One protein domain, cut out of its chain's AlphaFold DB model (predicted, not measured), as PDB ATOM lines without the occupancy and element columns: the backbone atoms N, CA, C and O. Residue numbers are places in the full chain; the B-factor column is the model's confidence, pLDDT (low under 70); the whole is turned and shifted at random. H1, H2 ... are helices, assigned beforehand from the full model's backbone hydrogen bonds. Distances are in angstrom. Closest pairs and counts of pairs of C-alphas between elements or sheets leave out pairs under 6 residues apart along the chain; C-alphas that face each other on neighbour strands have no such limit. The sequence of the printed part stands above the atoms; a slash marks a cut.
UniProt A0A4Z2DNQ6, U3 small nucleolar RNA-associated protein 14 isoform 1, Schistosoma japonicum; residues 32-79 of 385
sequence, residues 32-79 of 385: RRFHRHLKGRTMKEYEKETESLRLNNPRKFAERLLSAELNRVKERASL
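This is residues 32 to 79 of the 385 residues of the protein "U3 small nucleolar RNA-associated protein 14 isoform 1" of Schistosoma japonicum (UniProt A0A4Z2DNQ6). Two long helices, H1 and H2, meet near their ends as an open V, with the tight turn at residue 57 as its point. H1 makes the longer arm and H2 folds back from the point, so that the far ends, residues 32 to 48 and residues 66 to 79, stand free. The printed part has 48 residues, with two named helices in the order H1, H2 and no named strand; the class is all helix. The whole is loose, with a radius of gyration of the C-alphas of 13.3 A, and flat, spanning 37 by 27 by 7 A.

H1, the longest helix, is residues 32 to 56 and measures 36.1 A from first to last C-alpha. It begins at C-alpha 32, at (92.880, 126.199, 133.891), and ends at C-alpha 56, at (117.667, 148.931, 120.683). H2 is residues 58 to 78, 29.9 A long, and ends at C-alpha 78, at (109.067, 116.642, 116.621).

H1 and H2 form a helical hairpin, two helices joined by a tight link of 1 residue. They touch, and their closest C-alphas, those of Leu 53 and Phe 61, are 5.2 A apart. H1 touches H2 with residues 50 to 54 alone, and H2 touches H1 with residues 60 to 64 alone. Their lines stand at a steep tilt of 38 degrees, and they run opposite ways. Their centres are 16.2 A apart. In H1 and H2 every O i to N i+4 pair is within hydrogen-bond range.

The two C-alphas farthest apart, those of Arg 32 and Arg 59, are 37.4 A apart. The first and last printed C-alphas, those of Arg 32 and Leu 79, are 23.7 A apart. The printed part has no cut. The mean pLDDT of the printed part is 83.9, and residues 78 to 79 are under 70.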
ATOM      1  N   ARG A  32      92.927 125.815 135.316       87.19
ATOM      2  CA  ARG A  32      92.880 126.199 133.891       87.19
ATOM      3  C   ARG A  32      93.022 127.711 133.698       87.19
ATOM      4  O   ARG A  32      93.754 128.160 132.815       87.19
ATOM      5  N   ARG A  33      92.369 128.501 134.559       92.56
ATOM      6  CA  ARG A  33      92.445 129.969 134.557       92.56
ATOM      7  C   ARG A  33      93.869 130.472 134.814       92.56
ATOM      8  O   ARG A  33      94.325 131.359 134.099       92.56
ATOM      9  N   PHE A  34      94.590 129.890 135.777       92.69
ATOM     10  CA  PHE A  34      95.977 130.269 136.056       92.69
ATOM     11  C   PHE A  34      96.882 130.000 134.855       92.69
ATOM     12  O   PHE A  34      97.595 130.904 134.436       92.69
ATOM     13  N   HIS A  35      96.804 128.814 134.246       87.81
ATOM     14  CA  HIS A  35      97.630 128.495 133.079       87.81
ATOM     15  C   HIS A  35      97.282 129.343 131.854       87.81
ATOM     16  O   HIS A  35      98.187 129.735 131.121       87.81
ATOM     17  N   ARG A  36      96.001 129.681 131.645       88.88
ATOM     18  CA  ARG A  36      95.587 130.612 130.583       88.88
ATOM     19  C   ARG A  36      96.225 131.988 130.786       88.88
ATOM     20  O   ARG A  36      96.821 132.524 129.857       88.88
ATOM     21  N   HIS A  37      96.155 132.538 131.998       88.88
ATOM     22  CA  HIS A  37      96.772 133.832 132.295       88.88
ATOM     23  C   HIS A  37      98.300 133.779 132.303       88.88
ATOM     24  O   HIS A  37      98.920 134.741 131.865       88.88
ATOM     25  N   LEU A  38      98.911 132.685 132.765       90.50
ATOM     26  CA  LEU A  38     100.360 132.501 132.743       90.50
ATOM     27  C   LEU A  38     100.871 132.504 131.302       90.50
ATOM     28  O   LEU A  38     101.744 133.303 130.997       90.50
ATOM     29  N   LYS A  39     100.252 131.716 130.408       89.31
ATOM     30  CA  LYS A  39     100.553 131.734 128.968       89.31
ATOM     31  C   LYS A  39     100.376 133.133 128.379       89.31
ATOM     32  O   LYS A  39     101.245 133.619 127.671       89.31
ATOM     33  N   GLY A  40      99.278 133.814 128.713       89.38
ATOM     34  CA  GLY A  40      99.050 135.186 128.256       89.38
ATOM     35  C   GLY A  40     100.119 136.176 128.738       89.38
ATOM     36  O   GLY A  40     100.517 137.054 127.984       89.38
ATOM     37  N   ARG A  41     100.610 136.036 129.976       89.31
ATOM     38  CA  ARG A  41     101.686 136.879 130.522       89.31
ATOM     39  C   ARG A  41     103.027 136.587 129.857       89.31
ATOM     40  O   ARG A  41     103.665 137.530 129.408       89.31
ATOM     41  N   THR A  42     103.400 135.315 129.719       88.62
ATOM     42  CA  THR A  42     104.662 134.923 129.072       88.62
ATOM     43  C   THR A  42     104.709 135.357 127.609       88.62
ATOM     44  O   THR A  42     105.753 135.794 127.140       88.62
ATOM     45  N   MET A  43     103.580 135.292 126.890       84.44
ATOM     46  CA  MET A  43     103.501 135.791 125.511       84.44
ATOM     47  C   MET A  43     103.675 137.314 125.439       84.44
ATOM     48  O   MET A  43     104.438 137.792 124.611       84.44
ATOM     49  N   LYS A  44     103.046 138.078 126.341       87.94
ATOM     50  CA  LYS A  44     103.207 139.543 126.390       87.94
ATOM     51  C   LYS A  44     104.619 139.986 126.776       87.94
ATOM     52  O   LYS A  44     105.092 141.009 126.297       87.94
ATOM     53  N   GLU A  45     105.276 139.261 127.679       88.19
ATOM     54  CA  GLU A  45     106.681 139.507 128.037       88.19
ATOM     55  C   GLU A  45     107.589 139.259 126.828       88.19
ATOM     56  O   GLU A  45     108.395 140.121 126.488       88.19
ATOM     57  N   TYR A  46     107.365 138.154 126.112       85.38
ATOM     58  CA  TYR A  46     108.049 137.850 124.856       85.38
ATOM     59  C   TYR A  46     107.854 138.957 123.807       85.38
ATOM     60  O   TYR A  46     108.823 139.392 123.190       85.38
ATOM     61  N   GLU A  47     106.622 139.440 123.614       84.25
ATOM     62  CA  GLU A  47     106.307 140.530 122.678       84.25
ATOM     63  C   GLU A  47     107.100 141.800 123.019       84.25
ATOM     64  O   GLU A  47     107.848 142.305 122.181       84.25
ATOM     65  N   LYS A  48     107.039 142.251 124.277       89.50
ATOM     66  CA  LYS A  48     107.783 143.430 124.744       89.50
ATOM     67  C   LYS A  48     109.290 143.284 124.562       89.50
ATOM     68  O   LYS A  48     109.953 144.229 124.140       89.50
ATOM     69  N   GLU A  49     109.841 142.109 124.865       86.31
ATOM     70  CA  GLU A  49     111.259 141.825 124.643       86.31
ATOM     71  C   GLU A  49     111.609 141.948 123.157       86.31
ATOM     72  O   GLU A  49     112.560 142.650 122.813       86.31
ATOM     73  N   THR A  50     110.817 141.355 122.260       83.12
ATOM     74  CA  THR A  50     111.054 141.464 120.812       83.12
ATOM     75  C   THR A  50     110.950 142.896 120.286       83.12
ATOM     76  O   THR A  50     111.784 143.306 119.481       83.12
ATOM     77  N   GLU A  51     109.998 143.692 120.773       83.25
ATOM     78  CA  GLU A  51     109.857 145.104 120.398       83.25
ATOM     79  C   GLU A  51     111.022 145.951 120.910       83.25
ATOM     80  O   GLU A  51     111.591 146.751 120.167       83.25
ATOM     81  N   SER A  52     111.444 145.724 122.155       87.19
ATOM     82  CA  SER A  52     112.608 146.403 122.720       87.19
ATOM     83  C   SER A  52     113.896 146.060 121.964       87.19
ATOM     84  O   SER A  52     114.741 146.929 121.765       87.19
ATOM     85  N   LEU A  53     114.048 144.816 121.492       83.12
ATOM     86  CA  LEU A  53     115.192 144.402 120.680       83.12
ATOM     87  C   LEU A  53     115.156 145.040 119.293       83.12
ATOM     88  O   LEU A  53     116.202 145.444 118.799       83.12
ATOM     89  N   ARG A  54     113.972 145.193 118.692       75.56
ATOM     90  CA  ARG A  54     113.811 145.890 117.411       75.56
ATOM     91  C   ARG A  54     114.300 147.338 117.483       75.56
ATOM     92  O   ARG A  54     114.945 147.794 116.547       75.56
ATOM     93  N   LEU A  55     113.997 148.037 118.578       79.50
ATOM     94  CA  LEU A  55     114.380 149.439 118.780       79.50
ATOM     95  C   LEU A  55     115.851 149.599 119.178       79.50
ATOM     96  O   LEU A  55     116.530 150.486 118.674       79.50
ATOM     97  N   ASN A  56     116.347 148.747 120.077       84.50
ATOM     98  CA  ASN A  56     117.667 148.931 120.683       84.50
ATOM     99  C   ASN A  56     118.795 148.195 119.943       84.50
ATOM    100  O   ASN A  56     119.934 148.641 119.995       84.50
ATOM    101  N   ASN A  57     118.524 147.027 119.338       87.38
ATOM    102  CA  ASN A  57     119.544 146.131 118.773       87.38
ATOM    103  C   ASN A  57     118.987 145.267 117.616       87.38
ATOM    104  O   ASN A  57     118.623 144.102 117.839       87.38
ATOM    105  N   PRO A  58     118.989 145.763 116.365       84.19
ATOM    106  CA  PRO A  58     118.379 145.065 115.228       84.19
ATOM    107  C   PRO A  58     119.004 143.687 114.948       84.19
ATOM    108  O   PRO A  58     118.306 142.754 114.553       84.19
ATOM    109  N   ARG A  59     120.298 143.502 115.244       85.06
ATOM    110  CA  ARG A  59     120.993 142.213 115.083       85.06
ATOM    111  C   ARG A  59     120.455 141.117 116.009       85.06
ATOM    112  O   ARG A  59     120.140 140.021 115.556       85.06
ATOM    113  N   LYS A  60     120.269 141.431 117.295       83.56
ATOM    114  CA  LYS A  60     119.684 140.494 118.273       83.56
ATOM    115  C   LYS A  60     118.216 140.200 117.971       83.56
ATOM    116  O   LYS A  60     117.731 139.110 118.260       83.56
ATOM    117  N   PHE A  61     117.508 141.159 117.380       87.00
ATOM    118  CA  PHE A  61     116.147 140.951 116.900       87.00
ATOM    119  C   PHE A  61     116.090 139.914 115.761       87.00
ATOM    120  O   PHE A  61     115.263 139.003 115.816       87.00
ATOM    121  N   ALA A  62     117.006 139.986 114.789       85.56
ATOM    122  CA  ALA A  62     117.103 139.002 113.707       85.56
ATOM    123  C   ALA A  62     117.412 137.584 114.228       85.56
ATOM    124  O   ALA A  62     116.716 136.629 113.878       85.56
ATOM    125  N   GLU A  63     118.378 137.444 115.143       85.56
ATOM    126  CA  GLU A  63     118.684 136.164 115.808       85.56
ATOM    127  C   GLU A  63     117.464 135.597 116.551       85.56
ATOM    128  O   GLU A  63     117.178 134.396 116.497       85.56
ATOM    129  N   ARG A  64     116.694 136.469 117.214       85.81
ATOM    130  CA  ARG A  64     115.476 136.077 117.925       85.81
ATOM    131  C   ARG A  64     114.416 135.532 116.973       85.81
ATOM    132  O   ARG A  64     113.791 134.519 117.293       85.81
ATOM    133  N   LEU A  65     114.245 136.154 115.810       82.94
ATOM    134  CA  LEU A  65     113.321 135.693 114.776       82.94
ATOM    135  C   LEU A  65     113.732 134.317 114.228       82.94
ATOM    136  O   LEU A  65     112.902 133.409 114.169       82.94
ATOM    137  N   LEU A  66     115.020 134.136 113.917       84.62
ATOM    138  CA  LEU A  66     115.567 132.853 113.462       84.62
ATOM    139  C   LEU A  66     115.360 131.753 114.507       84.62
ATOM    140  O   LEU A  66     114.912 130.657 114.176       84.62
ATOM    141  N   SER A  67     115.600 132.054 115.786       85.88
ATOM    142  CA  SER A  67     115.366 131.101 116.876       85.88
ATOM    143  C   SER A  67     113.898 130.661 116.975       85.88
ATOM    144  O   SER A  67     113.617 129.493 117.248       85.88
ATOM    145  N   ALA A  68     112.954 131.573 116.717       84.69
ATOM    146  CA  ALA A  68     111.527 131.278 116.735       84.69
ATOM    147  C   ALA A  68     111.115 130.381 115.557       84.69
ATOM    148  O   ALA A  68     110.363 129.427 115.757       84.69
ATOM    149  N   GLU A  69     111.642 130.629 114.353       82.75
ATOM    150  CA  GLU A  69     111.412 129.758 113.191       82.75
ATOM    151  C   GLU A  69     112.061 128.379 113.378       82.75
ATOM    152  O   GLU A  69     111.406 127.367 113.131       82.75
ATOM    153  N   LEU A  70     113.280 128.300 113.924       84.81
ATOM    154  CA  LEU A  70     113.910 127.019 114.267       84.81
ATOM    155  C   LEU A  70     113.085 126.228 115.286       84.81
ATOM    156  O   LEU A  70     112.940 125.016 115.138       84.81
ATOM    157  N   ASN A  71     112.511 126.886 116.295       83.12
ATOM    158  CA  ASN A  71     111.609 126.227 117.239       83.12
ATOM    159  C   ASN A  71     110.320 125.764 116.562       83.12
ATOM    160  O   ASN A  71     109.895 124.646 116.811       83.12
ATOM    161  N   ARG A  72     109.742 126.549 115.647       81.25
ATOM    162  CA  ARG A  72     108.561 126.143 114.869       81.25
ATOM    163  C   ARG A  72     108.848 124.935 113.975       81.25
ATOM    164  O   ARG A  72     108.014 124.040 113.863       81.25
ATOM    165  N   VAL A  73     110.020 124.900 113.340       77.88
ATOM    166  CA  VAL A  73     110.490 123.760 112.540       77.88
ATOM    167  C   VAL A  73     110.715 122.547 113.437       77.88
ATOM    168  O   VAL A  73     110.216 121.475 113.118       77.88
ATOM    169  N   LYS A  74     111.371 122.712 114.592       81.12
ATOM    170  CA  LYS A  74     111.550 121.643 115.585       81.12
ATOM    171  C   LYS A  74     110.222 121.143 116.145       81.12
ATOM    172  O   LYS A  74     110.067 119.941 116.282       81.12
ATOM    173  N   GLU A  75     109.258 122.009 116.443       72.56
ATOM    174  CA  GLU A  75     107.911 121.637 116.894       72.56
ATOM    175  C   GLU A  75     107.172 120.847 115.817       72.56
ATOM    176  O   GLU A  75     106.592 119.816 116.126       72.56
ATOM    177  N   ARG A  76     107.247 121.273 114.550       70.94
ATOM    178  CA  ARG A  76     106.656 120.538 113.418       70.94
ATOM    179  C   ARG A  76     107.350 119.208 113.142       70.94
ATOM    180  O   ARG A  76     106.667 118.228 112.886       70.94
ATOM    181  N   ALA A  77     108.676 119.165 113.222       71.88
ATOM    182  CA  ALA A  77     109.466 117.957 113.002       71.88
ATOM    183  C   ALA A  77     109.350 116.962 114.173       71.88
ATOM    184  O   ALA A  77     109.325 115.754 113.962       71.88
ATOM    185  N   SER A  78     109.255 117.458 115.411       69.38
ATOM    186  CA  SER A  78     109.067 116.642 116.621       69.38
ATOM    187  C   SER A  78     107.605 116.293 116.898       69.38
ATOM    188  O   SER A  78     107.346 115.441 117.754       69.38
ATOM    189  N   LEU A  79     106.652 116.887 116.166       61.94
ATOM    190  CA  LEU A  79     105.257 116.463 116.166       61.94
ATOM    191  C   LEU A  79     105.183 115.059 115.560       61.94
ATOM    192  O   LEU A  79     105.018 114.863 114.358       61.94
TER     193      LEU A  79